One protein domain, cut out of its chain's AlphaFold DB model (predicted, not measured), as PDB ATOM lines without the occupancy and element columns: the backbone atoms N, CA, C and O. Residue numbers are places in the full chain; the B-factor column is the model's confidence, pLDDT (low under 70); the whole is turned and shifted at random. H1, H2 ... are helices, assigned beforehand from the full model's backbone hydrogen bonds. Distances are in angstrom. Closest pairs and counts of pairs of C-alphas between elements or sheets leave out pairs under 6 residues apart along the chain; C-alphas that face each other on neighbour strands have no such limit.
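What this domain is: This is residues 51 to 120 of the 297 residues of an uncharacterized protein of Neolentinus lepideus HHB14362 ss-1 (UniProt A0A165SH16). What is the shape? There is little regular structure: three short helices sit among long loops, H1 and H2 touching on one side and H3 on the far side, with residues 52 to 54 between H1 and H3. What is it made of? The printed part has 70 residues, with H1, H2 and H3 in that order, 24 residues, all helix, and no named strand. It is compact, radius of gyration of the C-alphas 11.2 A, spanning 33 by 26 by 22 A.

How they stand to each other: What does H1, residues 65 to 69, touch? It touches H2, residues 79 to 87; the closest C-alphas, of Leu 69 and Ile 81, are 5.1 A apart. Where is H3, residues 103 to 112? It is close to H2 but not clearly touching, with closest C-alphas Val 79 and Lys 110 at 6.2 A, at a shallow tilt of 18 degrees, the same way. H1 and H3 are apart. Are the backbones helical? In H1, H2 and H3 every O i to N i+4 pair is within hydrogen-bond range.

Where its parts are: Where does H1 begin? C-alpha 65 is at (35.583, -8.802, -41.348). How long are the helices? H1 measures 6.1 A, H2 12.3 A and H3 14.3 A, ending at C-alpha 112, (52.086, -0.992, -37.966).

The domain as a whole: How large is it? The farthest C-alphas, of Gln 61 and Lys 120, are 34.5 A apart. Any cut or long link? The printed part has no cut; H2 to H3 is long. Where is confidence low? Residues 61 to 65, 71 to 77, 92 and 114 to 120 are under 70.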
ATOM      1  N   TRP A  51      38.155 -11.693 -32.105       85.56
ATOM      2  CA  TRP A  51      38.542 -10.375 -31.634       85.56
ATOM      3  C   TRP A  51      39.299  -9.634 -32.727       85.56
ATOM      4  O   TRP A  51      40.107 -10.210 -33.456       85.56
ATOM      5  N   CYS A  52      39.014  -8.340 -32.848       86.44
ATOM      6  CA  CYS A  52      39.697  -7.473 -33.792       86.44
ATOM      7  C   CYS A  52      41.066  -7.045 -33.237       86.44
ATOM      8  O   CYS A  52      41.078  -6.355 -32.219       86.44
ATOM      9  N   PRO A  53      42.202  -7.362 -33.885       85.88
ATOM     10  CA  PRO A  53      43.526  -6.906 -33.440       85.88
ATOM     11  C   PRO A  53      43.674  -5.379 -33.358       85.88
ATOM     12  O   PRO A  53      44.363  -4.869 -32.481       85.88
ATOM     13  N   GLY A  54      42.967  -4.621 -34.203       84.00
ATOM     14  CA  GLY A  54      43.049  -3.156 -34.201       84.00
ATOM     15  C   GLY A  54      42.331  -2.479 -33.026       84.00
ATOM     16  O   GLY A  54      42.870  -1.570 -32.395       84.00
ATOM     17  N   CYS A  55      41.099  -2.898 -32.716       83.19
ATOM     18  CA  CYS A  55      40.278  -2.266 -31.671       83.19
ATOM     19  C   CYS A  55      40.036  -3.135 -30.428       83.19
ATOM     20  O   CYS A  55      39.461  -2.650 -29.458       83.19
ATOM     21  N   GLY A  56      40.452  -4.400 -30.429       82.88
ATOM     22  CA  GLY A  56      40.193  -5.367 -29.357       82.88
ATOM     23  C   GLY A  56      38.727  -5.800 -29.249       82.88
ATOM     24  O   GLY A  56      38.372  -6.560 -28.349       82.88
ATOM     25  N   LYS A  57      37.843  -5.327 -30.137       84.62
ATOM     26  CA  LYS A  57      36.414  -5.625 -30.035       84.62
ATOM     27  C   LYS A  57      36.112  -7.063 -30.387       84.62
ATOM     28  O   LYS A  57      36.620  -7.609 -31.363       84.62
ATOM     29  N   ARG A  58      35.211  -7.641 -29.597       83.50
ATOM     30  CA  ARG A  58      34.681  -8.979 -29.808       83.50
ATOM     31  C   ARG A  58      33.614  -8.953 -30.897       83.50
ATOM     32  O   ARG A  58      32.553  -8.357 -30.722       83.50
ATOM     33  N   LEU A  59      33.881  -9.654 -31.983       75.81
ATOM     34  CA  LEU A  59      32.994  -9.886 -33.105       75.81
ATOM     35  C   LEU A  59      32.388 -11.297 -33.009       75.81
ATOM     36  O   LEU A  59      32.994 -12.238 -32.491       75.81
ATOM     37  N   GLY A  60      31.144 -11.445 -33.463       72.31
ATOM     38  CA  GLY A  60      30.494 -12.754 -33.574       72.31
ATOM     39  C   GLY A  60      30.842 -13.448 -34.892       72.31
ATOM     40  O   GLY A  60      31.223 -12.786 -35.844       72.31
ATOM     41  N   GLN A  61      30.626 -14.762 -34.994       61.47
ATOM     42  CA  GLN A  61      30.896 -15.552 -36.211       61.47
ATOM     43  C   GLN A  61      30.168 -15.039 -37.479       61.47
ATOM     44  O   GLN A  61      30.690 -15.145 -38.582       61.47
ATOM     45  N   LEU A  62      28.972 -14.452 -37.326       56.28
ATOM     46  CA  LEU A  62      28.213 -13.803 -38.415       56.28
ATOM     47  C   LEU A  62      28.649 -12.352 -38.676       56.28
ATOM     48  O   LEU A  62      28.164 -11.699 -39.602       56.28
ATOM     49  N   TRP A  63      29.535 -11.826 -37.839       57.47
ATOM     50  CA  TRP A  63      30.142 -10.521 -38.000       57.47
ATOM     51  C   TRP A  63      31.434 -10.719 -38.794       57.47
ATOM     52  O   TRP A  63      32.521 -10.889 -38.250       57.47
ATOM     53  N   CYS A  64      31.284 -10.791 -40.116       66.81
ATOM     54  CA  CYS A  64      32.407 -10.924 -41.029       66.81
ATOM     55  C   CYS A  64      33.300  -9.679 -40.975       66.81
ATOM     56  O   CYS A  64      32.825  -8.566 -40.733       66.81
ATOM     57  N   TRP A  65      34.590  -9.875 -41.246       68.88
ATOM     58  CA  TRP A  65      35.583  -8.802 -41.348       68.88
ATOM     59  C   TRP A  65      35.100  -7.677 -42.262       68.88
ATOM     60  O   TRP A  65      35.164  -6.513 -41.897       68.88
ATOM     61  N   ASN A  66      34.456  -8.044 -43.370       72.56
ATOM     62  CA  ASN A  66      33.843  -7.116 -44.316       72.56
ATOM     63  C   ASN A  66      32.838  -6.198 -43.628       72.56
ATOM     64  O   ASN A  66      32.928  -4.993 -43.764       72.56
ATOM     65  N   ARG A  67      31.944  -6.736 -42.794       74.00
ATOM     66  CA  ARG A  67      30.952  -5.927 -42.082       74.00
ATOM     67  C   ARG A  67      31.570  -5.069 -40.977       74.00
ATOM     68  O   ARG A  67      30.994  -4.045 -40.634       74.00
ATOM     69  N   HIS A  68      32.705  -5.471 -40.403       77.12
ATOM     70  CA  HIS A  68      33.455  -4.634 -39.461       77.12
ATOM     71  C   HIS A  68      34.187  -3.488 -40.180       77.12
ATOM     72  O   HIS A  68      34.127  -2.357 -39.714       77.12
ATOM     73  N   LEU A  69      34.798  -3.763 -41.336       73.06
ATOM     74  CA  LEU A  69      35.512  -2.792 -42.175       73.06
ATOM     75  C   LEU A  69      34.570  -1.832 -42.932       73.06
ATOM     76  O   LEU A  69      34.893  -0.664 -43.124       73.06
ATOM     77  N   GLU A  70      33.388  -2.307 -43.333       70.38
ATOM     78  CA  GLU A  70      32.352  -1.549 -44.057       70.38
ATOM     79  C   GLU A  70      31.394  -0.793 -43.119       70.38
ATOM     80  O   GLU A  70      30.542  -0.028 -43.582       70.38
ATOM     81  N   ALA A  71      31.499  -0.990 -41.799       66.38
ATOM     82  CA  ALA A  71      30.661  -0.292 -40.832       66.38
ATOM     83  C   ALA A  71      30.934   1.224 -40.872       66.38
ATOM     84  O   ALA A  71      31.931   1.716 -40.351       66.38
ATOM     85  N   LYS A  72      30.000   1.977 -41.471       52.34
ATOM     86  CA  LYS A  72      30.047   3.450 -41.567       52.34
ATOM     87  C   LYS A  72      29.908   4.152 -40.209       52.34
ATOM     88  O   LYS A  72      30.439   5.244 -40.029       52.34
ATOM     89  N   ALA A  73      29.211   3.527 -39.257       50.22
ATOM     90  CA  ALA A  73      29.101   3.985 -37.874       50.22
ATOM     91  C   ALA A  73      30.341   3.512 -37.103       50.22
ATOM     92  O   ALA A  73      30.363   2.441 -36.501       50.22
ATOM     93  N   MET A  74      31.418   4.268 -37.259       54.97
ATOM     94  CA  MET A  74      32.761   3.859 -36.878       54.97
ATOM     95  C   MET A  74      32.928   3.733 -35.369       54.97
ATOM     96  O   MET A  74      32.708   4.688 -34.625       54.97
ATOM     97  N   ASP A  75      33.548   2.634 -34.953       56.38
ATOM     98  CA  ASP A  75      34.555   2.759 -33.912       56.38
ATOM     99  C   ASP A  75      35.714   3.550 -34.484       56.38
ATOM    100  O   ASP A  75      36.628   2.989 -35.092       56.38
ATOM    101  N   LYS A  76      35.666   4.871 -34.285       60.47
ATOM    102  CA  LYS A  76      36.708   5.832 -34.691       60.47
ATOM    103  C   LYS A  76      38.106   5.427 -34.199       60.47
ATOM    104  O   LYS A  76      39.121   5.960 -34.643       60.47
ATOM    105  N   GLU A  77      38.174   4.462 -33.292       69.12
ATOM    106  CA  GLU A  77      39.390   3.953 -32.698       69.12
ATOM    107  C   GLU A  77      40.043   2.774 -33.422       69.12
ATOM    108  O   GLU A  77      41.214   2.503 -33.144       69.12
ATOM    109  N   CYS A  78      39.354   2.086 -34.339       81.88
ATOM    110  CA  CYS A  78      39.915   0.900 -34.985       81.88
ATOM    111  C   CYS A  78      40.900   1.264 -36.102       81.88
ATOM    112  O   CYS A  78      40.493   1.670 -37.187       81.88
ATOM    113  N   VAL A  79      42.196   1.063 -35.851       79.88
ATOM    114  CA  VAL A  79      43.274   1.331 -36.821       79.88
ATOM    115  C   VAL A  79      43.117   0.576 -38.142       79.88
ATOM    116  O   VAL A  79      43.327   1.150 -39.199       79.88
ATOM    117  N   LEU A  80      42.639  -0.669 -38.095       81.62
ATOM    118  CA  LEU A  80      42.482  -1.504 -39.291       81.62
ATOM    119  C   LEU A  80      41.330  -1.053 -40.195       81.62
ATOM    120  O   LEU A  80      41.370  -1.283 -41.398       81.62
ATOM    121  N   ILE A  81      40.302  -0.414 -39.625       81.75
ATOM    122  CA  ILE A  81      39.221   0.176 -40.426       81.75
ATOM    123  C   ILE A  81      39.753   1.392 -41.185       81.75
ATOM    124  O   ILE A  81      39.427   1.551 -42.358       81.75
ATOM    125  N   HIS A  82      40.573   2.226 -40.537       78.00
ATOM    126  CA  HIS A  82      41.205   3.370 -41.203       78.00
ATOM    127  C   HIS A  82      42.125   2.896 -42.326       78.00
ATOM    128  O   HIS A  82      41.944   3.326 -43.455       78.00
ATOM    129  N   GLU A  83      42.993   1.920 -42.062       77.62
ATOM    130  CA  GLU A  83      43.874   1.350 -43.090       77.62
ATOM    131  C   GLU A  83      43.098   0.810 -44.301       77.62
ATOM    132  O   GLU A  83      43.444   1.086 -45.448       77.62
ATOM    133  N   TYR A  84      42.001   0.084 -44.065       79.19
ATOM    134  CA  TYR A  84      41.156  -0.419 -45.150       79.19
ATOM    135  C   TYR A  84      40.470   0.699 -45.938       79.19
ATOM    136  O   TYR A  84      40.340   0.611 -47.155       79.19
ATOM    137  N   GLN A  85      39.991   1.746 -45.264       77.06
ATOM    138  CA  GLN A  85      39.387   2.898 -45.943       77.06
ATOM    139  C   GLN A  85      40.409   3.676 -46.773       77.06
ATOM    140  O   GLN A  85      40.036   4.316 -47.760       77.06
ATOM    141  N   ASP A  86      41.674   3.617 -46.371       73.44
ATOM    142  CA  ASP A  86      42.761   4.374 -46.968       73.44
ATOM    143  C   ASP A  86      43.338   3.638 -48.180       73.44
ATOM    144  O   ASP A  86      43.382   4.206 -49.271       73.44
ATOM    145  N   THR A  87      43.673   2.358 -48.027       73.69
ATOM    146  CA  THR A  87      44.259   1.537 -49.099       73.69
ATOM    147  C   THR A  87      43.227   0.842 -49.983       73.69
ATOM    148  O   THR A  87      43.553   0.416 -51.088       73.69
ATOM    149  N   GLN A  88      41.987   0.675 -49.504       74.94
ATOM    150  CA  GLN A  88      40.969  -0.205 -50.102       74.94
ATOM    151  C   GLN A  88      41.443  -1.657 -50.310       74.94
ATOM    152  O   GLN A  88      40.783  -2.430 -51.008       74.94
ATOM    153  N   SER A  89      42.551  -2.051 -49.672       75.88
ATOM    154  CA  SER A  89      43.153  -3.377 -49.786       75.88
ATOM    155  C   SER A  89      42.992  -4.168 -48.492       75.88
ATOM    156  O   SER A  89      42.967  -3.625 -47.389       75.88
ATOM    157  N   ARG A  90      42.871  -5.493 -48.627       74.62
ATOM    158  CA  ARG A  90      42.833  -6.437 -47.495       74.62
ATOM    159  C   ARG A  90      44.151  -7.159 -47.273       74.62
ATOM    160  O   ARG A  90      44.259  -7.881 -46.287       74.62
ATOM    161  N   GLU A  91      45.110  -6.993 -48.175       73.81
ATOM    162  CA  GLU A  91      46.353  -7.769 -48.187       73.81
ATOM    163  C   GLU A  91      47.162  -7.553 -46.905       73.81
ATOM    164  O   GLU A  91      47.680  -8.510 -46.336       73.81
ATOM    165  N   ASN A  92      47.150  -6.325 -46.383       69.75
ATOM    166  CA  ASN A  92      47.904  -5.955 -45.189       69.75
ATOM    167  C   ASN A  92      47.114  -6.120 -43.882       69.75
ATOM    168  O   ASN A  92      47.667  -5.942 -42.801       69.75
ATOM    169  N   ILE A  93      45.822  -6.465 -43.931       79.62
ATOM    170  CA  ILE A  93      44.995  -6.510 -42.720       79.62
ATOM    171  C   ILE A  93      45.190  -7.858 -42.013       79.62
ATOM    172  O   ILE A  93      44.856  -8.900 -42.586       79.62
ATOM    173  N   PRO A  94      45.655  -7.876 -40.748       81.06
ATOM    174  CA  PRO A  94      45.841  -9.117 -40.011       81.06
ATOM    175  C   PRO A  94      44.516  -9.863 -39.837       81.06
ATOM    176  O   PRO A  94      43.439  -9.269 -39.697       81.06
ATOM    177  N   ARG A  95      44.604 -11.198 -39.816       80.81
ATOM    178  CA  ARG A  95      43.453 -12.067 -39.551       80.81
ATOM    179  C   ARG A  95      42.913 -11.815 -38.133       80.81
ATOM    180  O   ARG A  95      43.690 -11.508 -37.229       80.81
ATOM    181  N   PRO A  96      41.594 -11.948 -37.917       79.06
ATOM    182  CA  PRO A  96      41.016 -11.813 -36.587       79.06
ATOM    183  C   PRO A  96      41.542 -12.907 -35.650       79.06
ATOM    184  O   PRO A  96      41.773 -14.041 -36.073       79.06
ATOM    185  N   SER A  97      41.697 -12.566 -34.372       81.88
ATOM    186  CA  SER A  97      42.168 -13.507 -33.354       81.88
ATOM    187  C   SER A  97      41.001 -14.300 -32.767       81.88
ATOM    188  O   SER A  97      39.918 -13.756 -32.555       81.88
ATOM    189  N   TYR A  98      41.218 -15.579 -32.465       82.94
ATOM    190  CA  TYR A  98      40.285 -16.401 -31.679       82.94
ATOM    191  C   TYR A  98      40.527 -16.281 -30.170       82.94
ATOM    192  O   TYR A  98      39.881 -16.970 -29.382       82.94
ATOM    193  N   HIS A  99      41.435 -15.395 -29.767       83.69
ATOM    194  CA  HIS A  99      41.708 -15.060 -28.380       83.69
ATOM    195  C   HIS A  99      41.548 -13.549 -28.165       83.69
ATOM    196  O   HIS A  99      41.689 -12.770 -29.115       83.69
ATOM    197  N   PRO A 100      41.227 -13.107 -26.935       86.62
ATOM    198  CA  PRO A 100      41.277 -11.695 -26.585       86.62
ATOM    199  C   PRO A 100      42.652 -11.118 -26.919       86.62
ATOM    200  O   PRO A 100      43.668 -11.662 -26.503       86.62
ATOM    201  N   VAL A 101      42.658 -10.024 -27.672       86.12
ATOM    202  CA  VAL A 101      43.893  -9.371 -28.119       86.12
ATOM    203  C   VAL A 101      44.518  -8.652 -26.928       86.12
ATOM    204  O   VAL A 101      43.831  -7.872 -26.253       86.12
ATOM    205  N   SER A 102      45.799  -8.908 -26.672       89.81
ATOM    206  CA  SER A 102      46.523  -8.269 -25.571       89.81
ATOM    207  C   SER A 102      46.727  -6.771 -25.833       89.81
ATOM    208  O   SER A 102      46.563  -6.270 -26.950       89.81
ATOM    209  N   ARG A 103      47.074  -6.010 -24.791       87.31
ATOM    210  CA  ARG A 103      47.387  -4.583 -24.957       87.31
ATOM    211  C   ARG A 103      48.603  -4.386 -25.867       87.31
ATOM    212  O   ARG A 103      48.548  -3.537 -26.752       87.31
ATOM    213  N   GLU A 104      49.632  -5.207 -25.690       89.12
ATOM    214  CA  GLU A 104      50.859  -5.191 -26.491       89.12
ATOM    215  C   GLU A 104      50.571  -5.491 -27.963       89.12
ATOM    216  O   GLU A 104      51.015  -4.760 -28.842       89.12
ATOM    217  N   GLU A 105      49.743  -6.496 -28.254       86.94
ATOM    218  CA  GLU A 105      49.337  -6.825 -29.625       86.94
ATOM    219  C   GLU A 105      48.564  -5.674 -30.282       86.94
ATOM    220  O   GLU A 105      48.756  -5.374 -31.467       86.94
ATOM    221  N   ARG A 106      47.702  -4.992 -29.517       85.56
ATOM    222  CA  ARG A 106      46.990  -3.802 -30.002       85.56
ATOM    223  C   ARG A 106      47.947  -2.653 -30.281       85.56
ATOM    224  O   ARG A 106      47.770  -1.963 -31.280       85.56
ATOM    225  N   GLU A 107      48.918  -2.414 -29.410       83.44
ATOM    226  CA  GLU A 107      49.918  -1.355 -29.578       83.44
ATOM    227  C   GLU A 107      50.853  -1.657 -30.755       83.44
ATOM    228  O   GLU A 107      51.042  -0.790 -31.605       83.44
ATOM    229  N   ALA A 108      51.297  -2.904 -30.917       84.88
ATOM    230  CA  ALA A 108      52.054  -3.354 -32.084       84.88
ATOM    231  C   ALA A 108      51.253  -3.203 -33.388       84.88
ATOM    232  O   ALA A 108      51.781  -2.763 -34.407       84.88
ATOM    233  N   THR A 109      49.954  -3.519 -33.366       83.06
ATOM    234  CA  THR A 109      49.077  -3.324 -34.534       83.06
ATOM    235  C   THR A 109      48.883  -1.837 -34.840       83.06
ATOM    236  O   THR A 109      48.885  -1.449 -36.004       83.06
ATOM    237  N   LYS A 110      48.749  -0.989 -33.815       79.94
ATOM    238  CA  LYS A 110      48.677   0.471 -33.983       79.94
ATOM    239  C   LYS A 110      49.976   1.058 -34.535       79.94
ATOM    240  O   LYS A 110      49.900   1.976 -35.338       79.94
ATOM    241  N   ALA A 111      51.129   0.533 -34.127       79.75
ATOM    242  CA  ALA A 111      52.426   0.956 -34.644       79.75
ATOM    243  C   ALA A 111      52.591   0.595 -36.130       79.75
ATOM    244  O   ALA A 111      53.128   1.385 -36.895       79.75
ATOM    245  N   LYS A 112      52.081  -0.572 -36.553       78.62
ATOM    246  CA  LYS A 112      52.086  -0.992 -37.966       78.62
ATOM    247  C   LYS A 112      51.113  -0.197 -38.840       78.62
ATOM    248  O   LYS A 112      51.395   0.011 -40.012       78.62
ATOM    249  N   PHE A 113      49.974   0.209 -38.279       75.38
ATOM    250  CA  PHE A 113      48.902   0.912 -38.988       75.38
ATOM    251  C   PHE A 113      48.527   2.198 -38.237       75.38
ATOM    252  O   PHE A 113      47.518   2.222 -37.516       75.38
ATOM    253  N   PRO A 114      49.338   3.269 -38.338       65.94
ATOM    254  CA  PRO A 114      48.996   4.550 -37.735       65.94
ATOM    255  C   PRO A 114      47.676   5.078 -38.313       65.94
ATOM    256  O   PRO A 114      47.308   4.809 -39.455       65.94
ATOM    257  N   LYS A 115      46.903   5.821 -37.508       63.22
ATOM    258  CA  LYS A 115      45.601   6.367 -37.936       63.22
ATOM    259  C   LYS A 115      45.801   7.523 -38.912       63.22
ATOM    260  O   LYS A 115      45.652   8.687 -38.535       63.22
ATOM    261  N   CYS A 116      46.024   7.183 -40.170       57.38
ATOM    262  CA  CYS A 116      46.244   8.120 -41.259       57.38
ATOM    263  C   CYS A 116      45.159   9.193 -41.416       57.38
ATOM    264  O   CYS A 116      45.428  10.326 -41.801       57.38
ATOM    265  N   ARG A 117      43.918   8.882 -41.035       54.25
ATOM    266  CA  ARG A 117      42.804   9.833 -41.093       54.25
ATOM    267  C   ARG A 117      42.777  10.867 -39.957       54.25
ATOM    268  O   ARG A 117      42.148  11.908 -40.117       54.25
ATOM    269  N   ALA A 118      43.373  10.567 -38.802       52.59
ATOM    270  CA  ALA A 118      43.281  11.405 -37.600       52.59
ATOM    271  C   ALA A 118      44.577  12.164 -37.284       52.59
ATOM    272  O   ALA A 118      44.533  13.127 -36.523       52.59
ATOM    273  N   ARG A 119      45.712  11.730 -37.840       57.03
ATOM    274  CA  ARG A 119      47.020  12.356 -37.648       57.03
ATOM    275  C   ARG A 119      47.746  12.390 -38.985       57.03
ATOM    276  O   ARG A 119      48.206  11.354 -39.454       57.03
ATOM    277  N   LYS A 120      47.758  13.571 -39.605       55.06
ATOM    278  CA  LYS A 120      48.361  13.801 -40.923       55.06
ATOM    279  C   LYS A 120      49.870  13.557 -40.890       55.06
ATOM    280  O   LYS A 120      50.388  12.897 -41.778       55.06
TER     281      LYS A 120